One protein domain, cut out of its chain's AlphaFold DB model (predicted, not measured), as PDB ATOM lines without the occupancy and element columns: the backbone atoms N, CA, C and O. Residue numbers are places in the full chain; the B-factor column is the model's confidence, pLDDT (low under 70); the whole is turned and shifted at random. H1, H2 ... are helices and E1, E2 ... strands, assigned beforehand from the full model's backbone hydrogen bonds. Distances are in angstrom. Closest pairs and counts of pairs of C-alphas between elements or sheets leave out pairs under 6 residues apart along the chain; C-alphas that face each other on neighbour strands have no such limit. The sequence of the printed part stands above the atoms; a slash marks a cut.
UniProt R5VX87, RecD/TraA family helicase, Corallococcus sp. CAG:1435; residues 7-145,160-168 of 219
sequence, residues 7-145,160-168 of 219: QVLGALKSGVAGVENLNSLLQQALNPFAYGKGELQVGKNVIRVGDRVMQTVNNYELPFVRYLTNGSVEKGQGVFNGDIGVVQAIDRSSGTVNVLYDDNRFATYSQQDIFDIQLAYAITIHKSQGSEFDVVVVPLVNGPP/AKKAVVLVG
ATOM      1  N   GLN A   7     223.773 197.169 166.962       95.25
ATOM      2  CA  GLN A   7     223.896 197.714 165.615       95.25
ATOM      3  C   GLN A   7     223.508 196.687 164.558       95.25
ATOM      4  O   GLN A   7     224.042 195.578 164.522       95.25
ATOM      5  N   VAL A   8     222.625 197.077 163.635       96.62
ATOM      6  CA  VAL A   8     222.345 196.278 162.438       96.62
ATOM      7  C   VAL A   8     223.338 196.658 161.337       96.62
ATOM      8  O   VAL A   8     223.461 197.838 160.992       96.62
ATOM      9  N   LEU A   9     224.047 195.670 160.784       96.12
ATOM     10  CA  LEU A   9     225.026 195.851 159.709       96.12
ATOM     11  C   LEU A   9     224.583 195.130 158.435       96.12
ATOM     12  O   LEU A   9     224.629 193.905 158.349       96.12
ATOM     13  N   GLY A  10     224.177 195.897 157.425       94.75
ATOM     14  CA  GLY A  10     223.748 195.373 156.129       94.75
ATOM     15  C   GLY A  10     224.872 195.327 155.091       94.75
ATOM     16  O   GLY A  10     225.753 196.187 155.056       94.75
ATOM     17  N   ALA A  11     224.817 194.345 154.193       92.69
ATOM     18  CA  ALA A  11     225.716 194.277 153.038       92.69
ATOM     19  C   ALA A  11     225.329 195.269 151.927       92.69
ATOM     20  O   ALA A  11     226.193 195.818 151.247       92.69
ATOM     21  N   LEU A  12     224.026 195.493 151.738       92.44
ATOM     22  CA  LEU A  12     223.477 196.251 150.616       92.44
ATOM     23  C   LEU A  12     222.879 197.578 151.086       92.44
ATOM     24  O   LEU A  12     222.306 197.667 152.173       92.44
ATOM     25  N   LYS A  13     222.983 198.609 150.241       90.50
ATOM     26  CA  LYS A  13     222.371 199.914 150.522       90.50
ATOM     27  C   LYS A  13     220.843 199.864 150.380       90.50
ATOM     28  O   LYS A  13     220.124 200.278 151.284       90.50
ATOM     29  N   SER A  14     220.377 199.281 149.279       88.88
ATOM     30  CA  SER A  14     218.969 199.255 148.871       88.88
ATOM     31  C   SER A  14     218.473 197.817 148.654       88.88
ATOM     32  O   SER A  14     219.259 196.868 148.679       88.88
ATOM     33  N   GLY A  15     217.163 197.658 148.449       87.50
ATOM     34  CA  GLY A  15     216.483 196.360 148.351       87.50
ATOM     35  C   GLY A  15     215.782 195.960 149.654       87.50
ATOM     36  O   GLY A  15     215.836 196.685 150.644       87.50
ATOM     37  N   VAL A  16     215.129 194.794 149.665       84.44
ATOM     38  CA  VAL A  16     214.291 194.334 150.796       84.44
ATOM     39  C   VAL A  16     215.079 194.243 152.108       84.44
ATOM     40  O   VAL A  16     214.585 194.640 153.156       84.44
ATOM     41  N   ALA A  17     216.327 193.782 152.047       84.19
ATOM     42  CA  ALA A  17     217.252 193.770 153.183       84.19
ATOM     43  C   ALA A  17     218.373 194.815 153.046       84.19
ATOM     44  O   ALA A  17     219.448 194.669 153.628       84.19
ATOM     45  N   GLY A  18     218.140 195.852 152.239       92.44
ATOM     46  CA  GLY A  18     219.009 197.017 152.178       92.44
ATOM     47  C   GLY A  18     218.851 197.871 153.430       92.44
ATOM     48  O   GLY A  18     217.767 197.943 154.012       92.44
ATOM     49  N   VAL A  19     219.924 198.542 153.843       94.56
ATOM     50  CA  VAL A  19     219.921 199.358 155.069       94.56
ATOM     51  C   VAL A  19     218.883 200.481 155.032       94.56
ATOM     52  O   VAL A  19     218.354 200.834 156.077       94.56
ATOM     53  N   GLU A  20     218.537 201.014 153.858       93.31
ATOM     54  CA  GLU A  20     217.481 202.029 153.717       93.31
ATOM     55  C   GLU A  20     216.112 201.486 154.158       93.31
ATOM     56  O   GLU A  20     215.433 202.101 154.980       93.31
ATOM     57  N   ASN A  21     215.741 200.294 153.678       94.69
ATOM     58  CA  ASN A  21     214.481 199.654 154.055       94.69
ATOM     59  C   ASN A  21     214.495 199.210 155.523       94.69
ATOM     60  O   ASN A  21     213.531 199.432 156.254       94.69
ATOM     61  N   LEU A  22     215.614 198.634 155.978       95.12
ATOM     62  CA  LEU A  22     215.779 198.227 157.373       95.12
ATOM     63  C   LEU A  22     215.650 199.415 158.326       95.12
ATOM     64  O   LEU A  22     214.987 199.283 159.344       95.12
ATOM     65  N   ASN A  23     216.218 200.577 157.994       95.69
ATOM     66  CA  ASN A  23     216.058 201.781 158.808       95.69
ATOM     67  C   ASN A  23     214.593 202.202 158.932       95.69
ATOM     68  O   ASN A  23     214.166 202.533 160.032       95.69
ATOM     69  N   SER A  24     213.817 202.160 157.846       94.44
ATOM     70  CA  SER A  24     212.390 202.501 157.893       94.44
ATOM     71  C   SER A  24     211.606 201.544 158.798       94.44
ATOM     72  O   SER A  24     210.872 201.986 159.683       94.44
ATOM     73  N   LEU A  25     211.817 200.233 158.641       95.19
ATOM     74  CA  LEU A  25     211.150 199.211 159.452       95.19
ATOM     75  C   LEU A  25     211.568 199.276 160.927       95.19
ATOM     76  O   LEU A  25     210.724 199.188 161.818       95.19
ATOM     77  N   LEU A  26     212.861 199.461 161.196       94.81
ATOM     78  CA  LEU A  26     213.388 199.585 162.554       94.81
ATOM     79  C   LEU A  26     212.910 200.871 163.219       94.81
ATOM     80  O   LEU A  26     212.547 200.830 164.387       94.81
ATOM     81  N   GLN A  27     212.839 201.983 162.488       95.38
ATOM     82  CA  GLN A  27     212.253 203.213 163.006       95.38
ATOM     83  C   GLN A  27     210.788 202.988 163.385       95.38
ATOM     84  O   GLN A  27     210.389 203.369 164.472       95.38
ATOM     85  N   GLN A  28     209.982 202.333 162.548       94.31
ATOM     86  CA  GLN A  28     208.580 202.055 162.886       94.31
ATOM     87  C   GLN A  28     208.436 201.143 164.112       94.31
ATOM     88  O   GLN A  28     207.540 201.357 164.923       94.31
ATOM     89  N   ALA A  29     209.312 200.149 164.259       94.50
ATOM     90  CA  ALA A  29     209.259 199.202 165.368       94.50
ATOM     91  C   ALA A  29     209.803 199.777 166.689       94.50
ATOM     92  O   ALA A  29     209.253 199.498 167.751       94.50
ATOM     93  N   LEU A  30     210.888 200.554 166.633       92.88
ATOM     94  CA  LEU A  30     211.609 201.058 167.810       92.88
ATOM     95  C   LEU A  30     211.216 202.490 168.180       92.88
ATOM     96  O   LEU A  30     211.284 202.864 169.348       92.88
ATOM     97  N   ASN A  31     210.821 203.289 167.191       93.69
ATOM     98  CA  ASN A  31     210.439 204.686 167.343       93.69
ATOM     99  C   ASN A  31     209.189 205.040 166.500       93.69
ATOM    100  O   ASN A  31     209.266 205.858 165.565       93.69
ATOM    101  N   PRO A  32     208.034 204.401 166.792       93.56
ATOM    102  CA  PRO A  32     206.804 204.629 166.046       93.56
ATOM    103  C   PRO A  32     206.352 206.088 166.133       93.56
ATOM    104  O   PRO A  32     206.713 206.839 167.044       93.56
ATOM    105  N   PHE A  33     205.511 206.477 165.178       91.69
ATOM    106  CA  PHE A  33     204.832 207.763 165.233       91.69
ATOM    107  C   PHE A  33     203.984 207.863 166.507       91.69
ATOM    108  O   PHE A  33     203.238 206.945 166.849       91.69
ATOM    109  N   ALA A  34     204.078 209.005 167.180       91.06
ATOM    110  CA  ALA A  34     203.257 209.339 168.330       91.06
ATOM    111  C   ALA A  34     202.786 210.787 168.202       91.06
ATOM    112  O   ALA A  34     203.558 211.671 167.823       91.06
ATOM    113  N   TYR A  35     201.518 211.033 168.527       86.88
ATOM    114  CA  TYR A  35     200.958 212.379 168.477       86.88
ATOM    115  C   TYR A  35     201.734 213.330 169.402       86.88
ATOM    116  O   TYR A  35     202.078 212.972 170.526       86.88
ATOM    117  N   GLY A  36     202.036 214.537 168.915       84.88
ATOM    118  CA  GLY A  36     202.827 215.538 169.642       84.88
ATOM    119  C   GLY A  36     204.342 215.307 169.625       84.88
ATOM    120  O   GLY A  36     205.093 216.177 170.063       84.88
ATOM    121  N   LYS A  37     204.823 214.184 169.080       90.06
ATOM    122  CA  LYS A  37     206.255 213.931 168.931       90.06
ATOM    123  C   LYS A  37     206.830 214.752 167.778       90.06
ATOM    124  O   LYS A  37     206.277 214.765 166.678       90.06
ATOM    125  N   GLY A  38     207.952 215.426 168.032       90.25
ATOM    126  CA  GLY A  38     208.676 216.170 167.005       90.25
ATOM    127  C   GLY A  38     209.120 215.241 165.876       90.25
ATOM    128  O   GLY A  38     209.749 214.209 166.125       90.25
ATOM    129  N   GLU A  39     208.788 215.616 164.643       92.69
ATOM    130  CA  GLU A  39     209.255 214.947 163.429       92.69
ATOM    131  C   GLU A  39     209.442 215.964 162.307       92.69
ATOM    132  O   GLU A  39     208.765 217.000 162.298       92.69
ATOM    133  N   LEU A  40     210.357 215.652 161.394       91.88
ATOM    134  CA  LEU A  40     210.714 216.475 160.250       91.88
ATOM    135  C   LEU A  40     211.017 215.587 159.037       91.88
ATOM    136  O   LEU A  40     211.706 214.570 159.146       91.88
ATOM    137  N   GLN A  41     210.491 215.974 157.876       90.25
ATOM    138  CA  GLN A  41     210.759 215.297 156.610       90.25
ATOM    139  C   GLN A  41     212.137 215.717 156.081       90.25
ATOM    140  O   GLN A  41     212.392 216.904 155.892       90.25
ATOM    141  N   VAL A  42     212.996 214.741 155.790       87.06
ATOM    142  CA  VAL A  42     214.345 214.939 155.242       87.06
ATOM    143  C   VAL A  42     214.495 214.085 153.986       87.06
ATOM    144  O   VAL A  42     214.709 212.869 154.030       87.06
ATOM    145  N   GLY A  43     214.321 214.722 152.827       84.44
ATOM    146  CA  GLY A  43     214.286 214.032 151.539       84.44
ATOM    147  C   GLY A  43     213.166 212.988 151.496       84.44
ATOM    148  O   GLY A  43     211.988 213.326 151.578       84.44
ATOM    149  N   LYS A  44     213.531 211.705 151.371       83.62
ATOM    150  CA  LYS A  44     212.577 210.577 151.329       83.62
ATOM    151  C   LYS A  44     212.250 209.987 152.703       83.62
ATOM    152  O   LYS A  44     211.323 209.191 152.803       83.62
ATOM    153  N   ASN A  45     213.001 210.357 153.736       87.94
ATOM    154  CA  ASN A  45     212.873 209.794 155.073       87.94
ATOM    155  C   ASN A  45     212.259 210.815 156.035       87.94
ATOM    156  O   ASN A  45     212.321 212.020 155.807       87.94
ATOM    157  N   VAL A  46     211.704 210.321 157.134       92.75
ATOM    158  CA  VAL A  46     211.284 211.145 158.271       92.75
ATOM    159  C   VAL A  46     212.300 210.942 159.380       92.75
ATOM    160  O   VAL A  46     212.692 209.804 159.637       92.75
ATOM    161  N   ILE A  47     212.704 212.020 160.041       94.56
ATOM    162  CA  ILE A  47     213.476 211.975 161.282       94.56
ATOM    163  C   ILE A  47     212.556 212.388 162.428       94.56
ATOM    164  O   ILE A  47     211.788 213.344 162.310       94.56
ATOM    165  N   ARG A  48     212.627 211.662 163.540       95.31
ATOM    166  CA  ARG A  48     211.851 211.866 164.763       95.31
ATOM    167  C   ARG A  48     212.775 212.070 165.949       95.31
ATOM    168  O   ARG A  48     213.892 211.557 165.990       95.31
ATOM    169  N   VAL A  49     212.266 212.744 166.974       96.06
ATOM    170  CA  VAL A  49     212.928 212.764 168.284       96.06
ATOM    171  C   VAL A  49     213.149 211.323 168.773       96.06
ATOM    172  O   VAL A  49     212.261 210.475 168.677       96.06
ATOM    173  N   GLY A  50     214.341 211.030 169.277       94.19
ATOM    174  CA  GLY A  50     214.780 209.699 169.697       94.19
ATOM    175  C   GLY A  50     215.360 208.827 168.581       94.19
ATOM    176  O   GLY A  50     215.808 207.721 168.876       94.19
ATOM    177  N   ASP A  51     215.384 209.285 167.324       95.62
ATOM    178  CA  ASP A  51     216.027 208.520 166.258       95.62
ATOM    179  C   ASP A  51     217.544 208.491 166.399       95.62
ATOM    180  O   ASP A  51     218.176 209.518 166.647       95.62
ATOM    181  N   ARG A  52     218.129 207.313 166.156       94.69
ATOM    182  CA  ARG A  52     219.567 207.188 165.908       94.69
ATOM    183  C   ARG A  52     219.875 207.669 164.500       94.69
ATOM    184  O   ARG A  52     219.311 207.157 163.529       94.69
ATOM    185  N   VAL A  53     220.800 208.612 164.397       95.50
ATOM    186  CA  VAL A  53     221.244 209.218 163.144       95.50
ATOM    187  C   VAL A  53     222.761 209.147 163.010       95.50
ATOM    188  O   VAL A  53     223.481 208.982 163.991       95.50
ATOM    189  N   MET A  54     223.238 209.237 161.775       94.75
ATOM    190  CA  MET A  54     224.650 209.247 161.420       94.75
ATOM    191  C   MET A  54     224.926 210.407 160.471       94.75
ATOM    192  O   MET A  54     224.201 210.572 159.485       94.75
ATOM    193  N   GLN A  55     226.002 211.144 160.732       95.50
ATOM    194  CA  GLN A  55     226.538 212.143 159.813       95.50
ATOM    195  C   GLN A  55     227.145 211.449 158.587       95.50
ATOM    196  O   GLN A  55     227.890 210.478 158.710       95.50
ATOM    197  N   THR A  56     226.835 211.937 157.389       92.69
ATOM    198  CA  THR A  56     227.242 211.313 156.117       92.69
ATOM    199  C   THR A  56     228.330 212.070 155.367       92.69
ATOM    200  O   THR A  56     228.994 211.482 154.510       92.69
ATOM    201  N   VAL A  57     228.534 213.345 155.696       93.69
ATOM    202  CA  VAL A  57     229.524 214.233 155.079       93.69
ATOM    203  C   VAL A  57     230.263 214.978 156.185       93.69
ATOM    204  O   VAL A  57     229.672 215.320 157.202       93.69
ATOM    205  N   ASN A  58     231.565 215.212 156.027       95.44
ATOM    206  CA  ASN A  58     232.301 216.025 156.995       95.44
ATOM    207  C   ASN A  58     231.805 217.471 156.927       95.44
ATOM    208  O   ASN A  58     231.887 218.090 155.867       95.44
ATOM    209  N   ASN A  59     231.365 218.011 158.056       95.88
ATOM    210  CA  ASN A  59     231.009 219.411 158.200       95.88
ATOM    211  C   ASN A  59     231.911 220.023 159.275       95.88
ATOM    212  O   ASN A  59     231.717 219.789 160.464       95.88
ATOM    213  N   TYR A  60     232.934 220.761 158.841       95.06
ATOM    214  CA  TYR A  60     233.961 221.342 159.712       95.06
ATOM    215  C   TYR A  60     233.489 222.607 160.438       95.06
ATOM    216  O   TYR A  60     234.123 223.028 161.402       95.06
ATOM    217  N   GLU A  61     232.395 223.210 159.977       94.81
ATOM    218  CA  GLU A  61     231.912 224.508 160.452       94.81
ATOM    219  C   GLU A  61     230.762 224.366 161.452       94.81
ATOM    220  O   GLU A  61     230.526 225.284 162.242       94.81
ATOM    221  N   LEU A  62     230.088 223.206 161.464       95.06
ATOM    222  CA  LEU A  62     228.949 222.944 162.335       95.06
ATOM    223  C   LEU A  62     229.358 223.066 163.814       95.06
ATOM    224  O   LEU A  62     230.180 222.271 164.286       95.06
ATOM    225  N   PRO A  63     228.807 224.042 164.557       94.62
ATOM    226  CA  PRO A  63     229.156 224.240 165.950       94.62
ATOM    227  C   PRO A  63     228.559 223.138 166.825       94.62
ATOM    228  O   PRO A  63     227.422 222.702 166.631       94.62
ATOM    229  N   PHE A  64     229.311 222.738 167.844       95.88
ATOM    230  CA  PHE A  64     228.835 221.840 168.884       95.88
ATOM    231  C   PHE A  64     229.194 222.355 170.276       95.88
ATOM    232  O   PHE A  64     230.140 223.123 170.480       95.88
ATOM    233  N   VAL A  65     228.441 221.874 171.256       95.38
ATOM    234  CA  VAL A  65     228.697 222.071 172.681       95.38
ATOM    235  C   VAL A  65     228.880 220.708 173.332       95.38
ATOM    236  O   VAL A  65     228.096 219.798 173.083       95.38
ATOM    237  N   ARG A  66     229.897 220.544 174.172       93.44
ATOM    238  CA  ARG A  66     230.147 219.315 174.925       93.44
ATOM    239  C   ARG A  66     230.191 219.624 176.414       93.44
ATOM    240  O   ARG A  66     230.935 220.495 176.859       93.44
ATOM    241  N   TYR A  67     229.398 218.890 177.183       86.38
ATOM    242  CA  TYR A  67     229.391 218.987 178.638       86.38
ATOM    243  C   TYR A  67     230.404 217.995 179.205       86.38
ATOM    244  O   TYR A  67     230.285 216.787 178.993       86.38
ATOM    245  N   LEU A  68     231.421 218.505 179.894       87.81
ATOM    246  CA  LEU A  68     232.480 217.694 180.483       87.81
ATOM    247  C   LEU A  68     232.100 217.264 181.905       87.81
ATOM    248  O   LEU A  68     231.361 217.948 182.612       87.81
ATOM    249  N   THR A  69     232.657 216.139 182.358       85.31
ATOM    250  CA  THR A  69     232.360 215.548 183.678       85.31
ATOM    251  C   THR A  69     232.689 216.478 184.849       85.31
ATOM    252  O   THR A  69     232.111 216.356 185.923       85.31
ATOM    253  N   ASN A  70     233.601 217.431 184.651       88.50
ATOM    254  CA  ASN A  70     233.970 218.447 185.641       88.50
ATOM    255  C   ASN A  70     232.986 219.639 185.699       88.50
ATOM    256  O   ASN A  70     233.271 220.620 186.380       88.50
ATOM    257  N   GLY A  71     231.868 219.588 184.965       83.94
ATOM    258  CA  GLY A  71     230.869 220.657 184.896       83.94
ATOM    259  C   GLY A  71     231.237 221.808 183.958       83.94
ATOM    260  O   GLY A  71     230.456 222.748 183.820       83.94
ATOM    261  N   SER A  72     232.399 221.753 183.298       88.12
ATOM    262  CA  SER A  72     232.777 222.749 182.294       88.12
ATOM    263  C   SER A  72     232.118 222.467 180.943       88.12
ATOM    264  O   SER A  72     231.739 221.337 180.626       88.12
ATOM    265  N   VAL A  73     231.960 223.529 180.154       91.25
ATOM    266  CA  VAL A  73     231.353 223.475 178.825       91.25
ATOM    267  C   VAL A  73     232.432 223.752 177.791       91.25
ATOM    268  O   VAL A  73     233.007 224.838 177.761       91.25
ATOM    269  N   GLU A  74     232.682 222.774 176.932       93.31
ATOM    270  CA  GLU A  74     233.544 222.909 175.766       93.31
ATOM    271  C   GLU A  74     232.691 223.313 174.561       93.31
ATOM    272  O   GLU A  74     231.618 222.756 174.323       93.31
ATOM    273  N   LYS A  75     233.155 224.303 173.798       94.50
ATOM    274  CA  LYS A  75     232.547 224.702 172.528       94.50
ATOM    275  C   LYS A  75     233.550 224.447 171.420       94.50
ATOM    276  O   LYS A  75     234.712 224.822 171.554       94.50
ATOM    277  N   GLY A  76     233.088 223.849 170.335       94.06
ATOM    278  CA  GLY A  76     233.917 223.542 169.182       94.06
ATOM    279  C   GLY A  76     233.110 223.574 167.897       94.06
ATOM    280  O   GLY A  76     231.933 223.939 167.886       94.06
ATOM    281  N   GLN A  77     233.768 223.197 166.811       95.06
ATOM    282  CA  GLN A  77     233.155 223.030 165.502       95.06
ATOM    283  C   GLN A  77     233.648 221.722 164.898       95.06
ATOM    284  O   GLN A  77     234.760 221.277 165.191       95.06
ATOM    285  N   GLY A  78     232.814 221.109 164.069       94.62
ATOM    286  CA  GLY A  78     233.165 219.890 163.362       94.62
ATOM    287  C   GLY A  78     232.319 218.696 163.779       94.62
ATOM    288  O   GLY A  78     232.355 218.249 164.928       94.62
ATOM    289  N   VAL A  79     231.623 218.130 162.799       94.69
ATOM    290  CA  VAL A  79     231.019 216.798 162.858       94.69
ATOM    291  C   VAL A  79     231.450 216.027 161.614       94.69
ATOM    292  O   VAL A  79     231.461 216.557 160.500       94.69
ATOM    293  N   PHE A  80     231.859 214.777 161.798       93.81
ATOM    294  CA  PHE A  80     232.540 213.997 160.772       93.81
ATOM    295  C   PHE A  80     231.677 212.842 160.278       93.81
ATOM    296  O   PHE A  80     230.831 212.305 160.987       93.81
ATOM    297  N   ASN A  81     231.898 212.446 159.030       93.56
ATOM    298  CA  ASN A  81     231.232 211.306 158.427       93.56
ATOM    299  C   ASN A  81     231.478 210.037 159.256       93.56
ATOM    300  O   ASN A  81     232.624 209.654 159.497       93.56
ATOM    301  N   GLY A  82     230.391 209.374 159.642       91.06
ATOM    302  CA  GLY A  82     230.410 208.204 160.514       91.06
ATOM    303  C   GLY A  82     230.106 208.513 161.978       91.06
ATOM    304  O   GLY A  82     229.833 207.568 162.715       91.06
ATOM    305  N   ASP A  83     230.073 209.784 162.392       93.31
ATOM    306  CA  ASP A  83     229.636 210.160 163.738       93.31
ATOM    307  C   ASP A  83     228.170 209.744 163.941       93.31
ATOM    308  O   ASP A  83     227.303 210.070 163.122       93.31
ATOM    309  N   ILE A  84     227.895 209.011 165.025       93.62
ATOM    310  CA  ILE A  84     226.563 208.505 165.389       93.62
ATOM    311  C   ILE A  84     226.047 209.259 166.612       93.62
ATOM    312  O   ILE A  84     226.787 209.518 167.563       93.62
ATOM    313  N   GLY A  85     224.763 209.599 166.579       94.12
ATOM    314  CA  GLY A  85     224.084 210.254 167.684       94.12
ATOM    315  C   GLY A  85     222.590 209.977 167.714       94.12
ATOM    316  O   GLY A  85     222.045 209.238 166.889       94.12
ATOM    317  N   VAL A  86     221.919 210.588 168.683       95.81
ATOM    318  CA  VAL A  86     220.473 210.510 168.890       95.81
ATOM    319  C   VAL A  86     219.866 211.898 168.765       95.81
ATOM    320  O   VAL A  86     220.363 212.867 169.340       95.81
ATOM    321  N   VAL A  87     218.755 211.995 168.043       96.56
ATOM    322  CA  VAL A  87     217.983 213.234 167.942       96.56
ATOM    323  C   VAL A  87     217.308 213.528 169.279       96.56
ATOM    324  O   VAL A  87     216.436 212.779 169.713       96.56
ATOM    325  N   GLN A  88     217.674 214.630 169.923       95.94
ATOM    326  CA  GLN A  88     217.125 215.034 171.220       95.94
ATOM    327  C   GLN A  88     215.902 215.939 171.087       95.94
ATOM    328  O   GLN A  88     214.959 215.837 171.867       95.94
ATOM    329  N   ALA A  89     215.898 216.822 170.090       95.38
ATOM    330  CA  ALA A  89     214.800 217.751 169.865       95.38
ATOM    331  C   ALA A  89     214.689 218.120 168.388       95.38
ATOM    332  O   ALA A  89     215.682 218.140 167.662       95.38
ATOM    333  N   ILE A  90     213.466 218.423 167.966       95.62
ATOM    334  CA  ILE A  90     213.152 218.944 166.638       95.62
ATOM    335  C   ILE A  90     212.253 220.154 166.853       95.62
ATOM    336  O   ILE A  90     211.158 220.011 167.401       95.62
ATOM    337  N   ASP A  91     212.700 221.323 166.409       92.75
ATOM    338  CA  ASP A  91     211.879 222.526 166.377       92.75
ATOM    339  C   ASP A  91     211.329 222.720 164.963       92.75
ATOM    340  O   ASP A  91     212.041 223.083 164.027       92.75
ATOM    341  N   ARG A  92     210.025 222.477 164.809       86.62
ATOM    342  CA  ARG A  92     209.335 222.606 163.519       86.62
ATOM    343  C   ARG A  92     209.204 224.051 163.044       86.62
ATOM    344  O   ARG A  92     209.029 224.254 161.849       86.62
ATOM    345  N   SER A  93     209.249 225.026 163.951       87.19
ATOM    346  CA  SER A  93     209.082 226.440 163.601       87.19
ATOM    347  C   SER A  93     210.343 227.015 162.961       87.19
ATOM    348  O   SER A  93     210.256 227.697 161.942       87.19
ATOM    349  N   SER A  94     211.512 226.673 163.509       87.19
ATOM    350  CA  SER A  94     212.820 227.058 162.968       87.19
ATOM    351  C   SER A  94     213.396 226.042 161.976       87.19
ATOM    352  O   SER A  94     214.358 226.347 161.275       87.19
ATOM    353  N   GLY A  95     212.827 224.833 161.905       87.56
ATOM    354  CA  GLY A  95     213.340 223.741 161.075       87.56
ATOM    355  C   GLY A  95     214.671 223.176 161.576       87.56
ATOM    356  O   GLY A  95     215.418 222.608 160.782       87.56
ATOM    357  N   THR A  96     214.983 223.353 162.863       93.50
ATOM    358  CA  THR A  96     216.253 222.922 163.459       93.50
ATOM    359  C   THR A  96     216.138 221.568 164.150       93.50
ATOM    360  O   THR A  96     215.088 221.193 164.686       93.50
ATOM    361  N   VAL A  97     217.240 220.816 164.140       96.25
ATOM    362  CA  VAL A  97     217.327 219.490 164.763       96.25
ATOM    363  C   VAL A  97     218.538 219.418 165.672       96.25
ATOM    364  O   VAL A  97     219.661 219.668 165.254       96.25
ATOM    365  N   ASN A  98     218.311 219.026 166.919       96.31
ATOM    366  CA  ASN A  98     219.367 218.859 167.904       96.31
ATOM    367  C   ASN A  98     219.765 217.390 167.998       96.31
ATOM    368  O   ASN A  98     218.921 216.538 168.294       96.31
ATOM    369  N   VAL A  99     221.047 217.104 167.794       97.12
ATOM    370  CA  VAL A  99     221.621 215.756 167.852       97.12
ATOM    371  C   VAL A  99     222.653 215.694 168.972       97.12
ATOM    372  O   VAL A  99     223.544 216.539 169.056       97.12
ATOM    373  N   LEU A 100     222.535 214.679 169.826       96.19
ATOM    374  CA  LEU A 100     223.543 214.317 170.816       96.19
ATOM    375  C   LEU A 100     224.352 213.130 170.293       96.19
ATOM    376  O   LEU A 100     223.812 212.032 170.165       96.19
ATOM    377  N   TYR A 101     225.625 213.353 170.000       94.50
ATOM    378  CA  TYR A 101     226.571 212.332 169.561       94.50
ATOM    379  C   TYR A 101     227.059 211.458 170.716       94.50
ATOM    380  O   TYR A 101     227.076 211.885 171.872       94.50
ATOM    381  N   ASP A 102     227.507 210.247 170.384       90.06
ATOM    382  CA  ASP A 102     227.977 209.244 171.350       90.06
ATOM    383  C   ASP A 102     229.183 209.722 172.190       90.06
ATOM    384  O   ASP A 102     229.406 209.244 173.302       90.06
ATOM    385  N   ASP A 103     229.953 210.699 171.702       89.56
ATOM    386  CA  ASP A 103     231.061 211.328 172.434       89.56
ATOM    387  C   ASP A 103     230.641 212.530 173.305       89.56
ATOM    388  O   ASP A 103     231.497 213.188 173.909       89.56
ATOM    389  N   ASN A 104     229.335 212.766 173.445       91.06
ATOM    390  CA  ASN A 104     228.692 213.870 174.159       91.06
ATOM    391  C   ASN A 104     228.781 215.243 173.475       91.06
ATOM    392  O   ASN A 104     228.536 216.260 174.131       91.06
ATOM    393  N   ARG A 105     229.100 215.311 172.177       94.38
ATOM    394  CA  ARG A 105     228.894 216.542 171.402       94.38
ATOM    395  C   ARG A 105     227.406 216.751 171.127       94.38
ATOM    396  O   ARG A 105     226.724 215.869 170.617       94.38
ATOM    397  N   PHE A 106     226.912 217.938 171.436       96.25
ATOM    398  CA  PHE A 106     225.563 218.389 171.129       96.25
ATOM    399  C   PHE A 106     225.627 219.395 169.982       96.25
ATOM    400  O   PHE A 106     226.178 220.483 170.153       96.25
ATOM    401  N   ALA A 107     225.092 219.025 168.821       96.88
ATOM    402  CA  ALA A 107     225.099 219.854 167.621       96.88
ATOM    403  C   ALA A 107     223.670 220.205 167.196       96.88
ATOM    404  O   ALA A 107     222.762 219.371 167.265       96.88
ATOM    405  N   THR A 108     223.488 221.439 166.730       96.44
ATOM    406  CA  THR A 108     222.213 221.932 166.202       96.44
ATOM    407  C   THR A 108     222.323 222.073 164.693       96.44
ATOM    408  O   THR A 108     223.087 222.890 164.190       96.44
ATOM    409  N   TYR A 109     221.535 221.278 163.984       96.00
ATOM    410  CA  TYR A 109     221.439 221.270 162.535       96.00
ATOM    411  C   TYR A 109     220.443 222.322 162.068       96.00
ATOM    412  O   TYR A 109     219.305 222.364 162.547       96.00
ATOM    413  N   SER A 110     220.869 223.138 161.108       93.94
ATOM    414  CA  SER A 110     219.975 224.009 160.355       93.94
ATOM    415  C   SER A 110     219.185 223.213 159.311       93.94
ATOM    416  O   SER A 110     219.466 222.045 159.037       93.94
ATOM    417  N   GLN A 111     218.225 223.870 158.659       90.00
ATOM    418  CA  GLN A 111     217.476 223.272 157.553       90.00
ATOM    419  C   GLN A 111     218.367 222.880 156.357       90.00
ATOM    420  O   GLN A 111     217.983 222.020 155.568       90.00
ATOM    421  N   GLN A 112     219.539 223.500 156.206       89.56
ATOM    422  CA  GLN A 112     220.486 223.185 155.133       89.56
ATOM    423  C   GLN A 112     221.356 221.981 155.510       89.56
ATOM    424  O   GLN A 112     221.500 221.059 154.712       89.56
ATOM    425  N   ASP A 113     221.849 221.947 156.749       93.12
ATOM    426  CA  ASP A 113     222.746 220.886 157.228       93.12
ATOM    427  C   ASP A 113     222.015 219.564 157.485       93.12
ATOM    428  O   ASP A 113     222.628 218.501 157.526       93.12
ATOM    429  N   ILE A 114     220.691 219.590 157.673       92.31
ATOM    430  CA  ILE A 114     219.916 218.387 158.011       92.31
ATOM    431  C   ILE A 114     219.993 217.289 156.940       92.31
ATOM    432  O   ILE A 114     219.776 216.115 157.234       92.31
ATOM    433  N   PHE A 115     220.320 217.640 155.695       92.62
ATOM    434  CA  PHE A 115     220.516 216.664 154.625       92.62
ATOM    435  C   PHE A 115     221.794 215.835 154.798       92.62
ATOM    436  O   PHE A 115     221.908 214.770 154.185       92.62
ATOM    437  N   ASP A 116     222.713 216.267 155.665       93.94
ATOM    438  CA  ASP A 116     223.944 215.542 155.954       93.94
ATOM    439  C   ASP A 116     223.734 214.396 156.951       93.94
ATOM    440  O   ASP A 116     224.619 213.546 157.083       93.94
ATOM    441  N   ILE A 117     222.575 214.312 157.615       94.81
ATOM    442  CA  ILE A 117     222.245 213.223 158.541       94.81
ATOM    443  C   ILE A 117     221.267 212.215 157.930       94.81
ATOM    444  O   ILE A 117     220.339 212.542 157.193       94.81
ATOM    445  N   GLN A 118     221.454 210.943 158.273       94.88
ATOM    446  CA  GLN A 118     220.563 209.843 157.888       94.88
ATOM    447  C   GLN A 118     220.277 208.936 159.090       94.88
ATOM    448  O   GLN A 118     221.078 208.881 160.018       94.88
ATOM    449  N   LEU A 119     219.190 208.161 159.048       95.62
ATOM    450  CA  LEU A 119     218.915 207.130 160.055       95.62
ATOM    451  C   LEU A 119     220.059 206.102 160.141       95.62
ATOM    452  O   LEU A 119     220.643 205.714 159.126       95.62
ATOM    453  N   ALA A 120     220.352 205.656 161.362       95.06
ATOM    454  CA  ALA A 120     221.494 204.800 161.684       95.06
ATOM    455  C   ALA A 120     221.130 203.537 162.486       95.06
ATOM    456  O   ALA A 120     222.016 202.869 163.023       95.06
ATOM    457  N   TYR A 121     219.850 203.154 162.539       95.00
ATOM    458  CA  TYR A 121     219.436 201.859 163.101       95.00
ATOM    459  C   TYR A 121     220.110 200.689 162.374       95.00
ATOM    460  O   TYR A 121     220.550 199.720 162.995       95.00
ATOM    461  N   ALA A 122     220.230 200.813 161.052       95.69
ATOM    462  CA  ALA A 122     221.021 199.949 160.197       95.69
ATOM    463  C   ALA A 122     222.020 200.778 159.383       95.69
ATOM    464  O   ALA A 122     221.663 201.780 158.763       95.69
ATOM    465  N   ILE A 123     223.272 200.333 159.332       95.31
ATOM    466  CA  ILE A 123     224.317 200.941 158.499       95.31
ATOM    467  C   ILE A 123     224.966 199.872 157.635       95.31
ATOM    468  O   ILE A 123     224.844 198.675 157.901       95.31
ATOM    469  N   THR A 124     225.628 200.281 156.554       95.00
ATOM    470  CA  THR A 124     226.353 199.304 155.742       95.00
ATOM    471  C   THR A 124     227.618 198.866 156.468       95.00
ATOM    472  O   THR A 124     228.236 199.657 157.180       95.00
ATOM    473  N   ILE A 125     228.054 197.628 156.237       94.19
ATOM    474  CA  ILE A 125     229.321 197.119 156.790       94.19
ATOM    475  C   ILE A 125     230.486 198.051 156.412       94.19
ATOM    476  O   ILE A 125     231.339 198.344 157.242       94.19
ATOM    477  N   HIS A 126     230.476 198.617 155.202       90.06
ATOM    478  CA  HIS A 126     231.463 199.616 154.783       90.06
ATOM    479  C   HIS A 126     231.434 200.902 155.622       90.06
ATOM    480  O   HIS A 126     232.490 201.400 155.992       90.06
ATOM    481  N   LYS A 127     230.245 201.421 155.960       91.00
ATOM    482  CA  LYS A 127     230.103 202.614 156.813       91.00
ATOM    483  C   LYS A 127     230.434 202.352 158.286       91.00
ATOM    484  O   LYS A 127     230.593 203.300 159.035       91.00
ATOM    485  N   SER A 128     230.561 201.089 158.696       87.75
ATOM    486  CA  SER A 128     231.000 200.719 160.050       87.75
ATOM    487  C   SER A 128     232.523 200.654 160.217       87.75
ATOM    488  O   SER A 128     233.014 200.282 161.282       87.75
ATOM    489  N   GLN A 129     233.299 200.953 159.169       85.12
ATOM    490  CA  GLN A 129     234.754 200.844 159.221       85.12
ATOM    491  C   GLN A 129     235.342 201.772 160.293       85.12
ATOM    492  O   GLN A 129     235.186 202.982 160.231       85.12
ATOM    493  N   GLY A 130     236.062 201.185 161.251       79.94
ATOM    494  CA  GLY A 130     236.660 201.910 162.378       79.94
ATOM    495  C   GLY A 130     235.765 201.995 163.618       79.94
ATOM    496  O   GLY A 130     236.272 202.288 164.692       79.94
ATOM    497  N   SER A 131     234.479 201.652 163.506       86.56
ATOM    498  CA  SER A 131     233.547 201.574 164.638       86.56
ATOM    499  C   SER A 131     233.447 200.148 165.171       86.56
ATOM    500  O   SER A 131     233.606 199.190 164.416       86.56
ATOM    501  N   GLU A 132     233.137 199.984 166.451       89.25
ATOM    502  CA  GLU A 132     232.845 198.688 167.068       89.25
ATOM    503  C   GLU A 132     231.619 198.820 167.970       89.25
ATOM    504  O   GLU A 132     231.422 199.854 168.608       89.25
ATOM    505  N   PHE A 133     230.823 197.759 168.051       91.69
ATOM    506  CA  PHE A 133     229.561 197.723 168.786       91.69
ATOM    507  C   PHE A 133     229.544 196.526 169.731       91.69
ATOM    508  O   PHE A 133     230.164 195.500 169.457       91.69
ATOM    509  N   ASP A 134     228.817 196.625 170.841       92.81
ATOM    510  CA  ASP A 134     228.708 195.513 171.787       92.81
ATOM    511  C   ASP A 134     228.034 194.301 171.139       92.81
ATOM    512  O   ASP A 134     228.548 193.178 171.220       92.81
ATOM    513  N   VAL A 135     226.924 194.542 170.438       95.38
ATOM    514  CA  VAL A 135     226.177 193.512 169.717       95.38
ATOM    515  C   VAL A 135     225.951 193.935 168.272       95.38
ATOM    516  O   VAL A 135     225.452 195.024 167.994       95.38
ATOM    517  N   VAL A 136     226.264 193.037 167.339       96.50
ATOM    518  CA  VAL A 136     226.023 193.240 165.906       96.50
ATOM    519  C   VAL A 136     224.996 192.240 165.391       96.50
ATOM    520  O   VAL A 136     225.122 191.037 165.612       96.50
ATOM    521  N   VAL A 137     224.010 192.727 164.639       96.81
ATOM    522  CA  VAL A 137     223.040 191.905 163.907       96.81
ATOM    523  C   VAL A 137     223.317 192.017 162.410       96.81
ATOM    524  O   VAL A 137     223.296 193.111 161.850       96.81
ATOM    525  N   VAL A 138     223.557 190.888 161.744       96.12
ATOM    526  CA  VAL A 138     223.889 190.839 160.313       96.12
ATOM    527  C   VAL A 138     222.824 190.038 159.560       96.12
ATOM    528  O   VAL A 138     222.775 188.810 159.693       96.12
ATOM    529  N   PRO A 139     221.967 190.684 158.748       94.69
ATOM    530  CA  PRO A 139     221.095 189.974 157.825       94.69
ATOM    531  C   PRO A 139     221.914 189.328 156.696       94.69
ATOM    532  O   PRO A 139     222.563 190.008 155.898       94.69
ATOM    533  N   LEU A 140     221.865 187.999 156.613       92.25
ATOM    534  CA  LEU A 140     222.493 187.201 155.563       92.25
ATOM    535  C   LEU A 140     221.513 187.003 154.410       92.25
ATOM    536  O   LEU A 140     220.697 186.074 154.409       92.25
ATOM    537  N   VAL A 141     221.616 187.875 153.413       87.62
ATOM    538  CA  VAL A 141     220.786 187.839 152.208       87.62
ATOM    539  C   VAL A 141     221.588 187.498 150.961       87.62
ATOM    540  O   VAL A 141     222.788 187.753 150.880       87.62
ATOM    541  N   ASN A 142     220.900 186.924 149.975       86.44
ATOM    542  CA  ASN A 142     221.465 186.750 148.644       86.44
ATOM    543  C   ASN A 142     221.748 188.114 148.006       86.44
ATOM    544  O   ASN A 142     220.998 189.073 148.183       86.44
ATOM    545  N   GLY A 143     222.814 188.177 147.221       86.38
ATOM    546  CA  GLY A 143     223.218 189.375 146.504       86.38
ATOM    547  C   GLY A 143     224.357 189.075 145.533       86.38
ATOM    548  O   GLY A 143     224.744 187.912 145.383       86.38
ATOM    549  N   PRO A 144     224.902 190.105 144.870       89.00
ATOM    550  CA  PRO A 144     226.005 189.937 143.933       89.00
ATOM    551  C   PRO A 144     227.209 189.256 144.608       89.00
ATOM    552  O   PRO A 144     227.647 189.736 145.657       89.00
ATOM    553  N   PRO A 145     227.797 188.194 144.019       86.94
ATOM    554  CA  PRO A 145     228.966 187.510 144.586       86.94
ATOM    555  C   PRO A 145     230.183 188.423 144.782       86.94
ATOM    556  O   PRO A 145     231.041 188.154 145.616       86.94
ATOM    557  N   ALA A 160     231.755 193.315 166.199       95.06
ATOM    558  CA  ALA A 160     231.154 192.995 167.487       95.06
ATOM    559  C   ALA A 160     232.205 192.768 168.575       95.06
ATOM    560  O   ALA A 160     233.117 191.962 168.401       95.06
ATOM    561  N   LYS A 161     232.005 193.395 169.735       94.19
ATOM    562  CA  LYS A 161     232.831 193.188 170.931       94.19
ATOM    563  C   LYS A 161     232.374 191.994 171.763       94.19
ATOM    564  O   LYS A 161     233.207 191.291 172.323       94.19
ATOM    565  N   LYS A 162     231.056 191.781 171.880       95.12
ATOM    566  CA  LYS A 162     230.476 190.776 172.790       95.12
ATOM    567  C   LYS A 162     229.701 189.690 172.055       95.12
ATOM    568  O   LYS A 162     229.859 188.518 172.381       95.12
ATOM    569  N   ALA A 163     228.858 190.054 171.086       96.12
ATOM    570  CA  ALA A 163     228.015 189.078 170.393       96.12
ATOM    571  C   ALA A 163     227.708 189.447 168.935       96.12
ATOM    572  O   ALA A 163     227.501 190.611 168.594       96.12
ATOM    573  N   VAL A 164     227.598 188.419 168.089       96.56
ATOM    574  CA  VAL A 164     227.136 188.529 166.699       96.56
ATOM    575  C   VAL A 164     225.895 187.667 166.512       96.56
ATOM    576  O   VAL A 164     225.901 186.482 166.844       96.56
ATOM    577  N   VAL A 165     224.851 188.242 165.920       96.69
ATOM    578  CA  VAL A 165     223.630 187.535 165.526       96.69
ATOM    579  C   VAL A 165     223.527 187.537 164.007       96.69
ATOM    580  O   VAL A 165     223.367 188.583 163.382       96.69
ATOM    581  N   LEU A 166     223.604 186.355 163.399       96.31
ATOM    582  CA  LEU A 166     223.440 186.182 161.958       96.31
ATOM    583  C   LEU A 166     221.992 185.784 161.655       96.31
ATOM    584  O   LEU A 166     221.533 184.732 162.099       96.31
ATOM    585  N   VAL A 167     221.279 186.606 160.885       95.12
ATOM    586  CA  VAL A 167     219.860 186.392 160.566       95.12
ATOM    587  C   VAL A 167     219.722 186.030 159.094       95.12
ATOM    588  O   VAL A 167     219.882 186.876 158.222       95.12
ATOM    589  N   GLY A 168     219.429 184.768 158.793       91.44
ATOM    590  CA  GLY A 168     219.249 184.307 157.418       91.44
ATOM    591  C   GLY A 168     219.443 182.803 157.285       91.44
ATOM    592  O   GLY A 168     219.240 182.048 158.235       91.44
TER     593      GLY A 168
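This is residues 7 to 145 and 160 to 168 of the 219 residues of the protein "RecD/TraA family helicase" of Corallococcus sp. CAG:1435 (UniProt R5VX87). The printed part has two lobes with a helix between them. The larger lobe is a strongly twisted, curled antiparallel sheet of seven strands, partly face to face with the small hairpin of E2 and E3; the smaller lobe is a parallel sheet of four strands, E11, E1, E12 and E13, with H1 packed on it on the side toward the larger lobe. The printed part has 148 residues with two named helices and 13 named strands, in the order E1, H1, E2 to E9, H2, E10 to E13, and its class is mostly strand. The large sheet runs E6, E5, E9, E8, E7, E4, E10. The whole is compact, with a radius of gyration of the C-alphas of 16.0 A, and spans 47 by 35 by 25 A.

E1, residues 7 to 10, begins at C-alpha 7 at (223.896, 197.714, 165.615). H1, residues 19 to 30, is 15.3 A long. E2 is residues 39 to 42, E3 residues 45 to 48, and E4 residues 52 to 55. E5, residues 59 to 67, is 20.5 A long and bends by 70 degrees at residue 62. E6, residues 73 to 79, is 17.3 A long. E7, residues 84 to 91, is 20.3 A long, bends by 57 degrees at residue 88 and ends at C-alpha 91 at (211.879, 222.526, 166.377). E8, residues 96 to 101, is 16.0 A long, and E9, residues 105 to 109, is 12.5 A long. H2 is residues 113 to 116, E10 residues 117 to 119, and E11 residues 122 to 124. E12, residues 133 to 140, is 18.3 A long. E13, residues 160 to 168, is 17.8 A long, bends by 76 degrees at residue 163 and ends at C-alpha 168 at (219.249, 184.307, 157.418).

In the large sheet, E7, E8 and E9 form a meander, each strand the antiparallel neighbour of the one before; N 88 and O 98 are 2.8 A apart, and N 99 and O 107 are 2.9 A apart. E9 pairs with E5 through N 65 and O 106 at 2.9 A. The hairpin of E5 and E6 has N 66 and O 74 at 2.8 A. E4 pairs with E7, N 53 and O 85 at 2.9 A, and with the edge strand E10, N 54 and O 118 at 2.8 A. The hairpin of E2 and E3, with N 40 and O 47 at 2.9 A, makes a sandwich, two sheets face to face, with the large sheet: the facing parts are 9.0 A centre to centre. H2 is on the large sheet at a height over the sheet of 6.7 A, and only just over none of its strands, with 2 of its 4 C-alphas falling on E9. In the smaller sheet E1 is staggered: it pairs with E12 over residues 7 to 8, N 7 and O 135 at 2.9 A, and with E11 over residues 8 to 10, N 10 and O 123 at 2.9 A. E12 and E13 are parallel at 17 degrees, with N 138 and O 165 at 2.8 A. H1 on one face of this sheet gives two layers; its height over the sheet is 8.4 A, and the closest C-alphas of H1 and E11, those of Val 19 and Ala 122, are 5.3 A apart. In H1 every O i to N i+4 pair is within hydrogen-bond range, and H2 is too short for such a pair.

The two C-alphas farthest apart, those of Gly 71 and Pro 145, are 52.2 A apart. Residues 146 to 159 are not printed; C-alphas 145 and 160 are 23.7 A apart across this cut, which lies between E12 and E13. Of the links that are printed whole, no link is long. The mean pLDDT of the printed part is 92.6, and no printed residue is under 70.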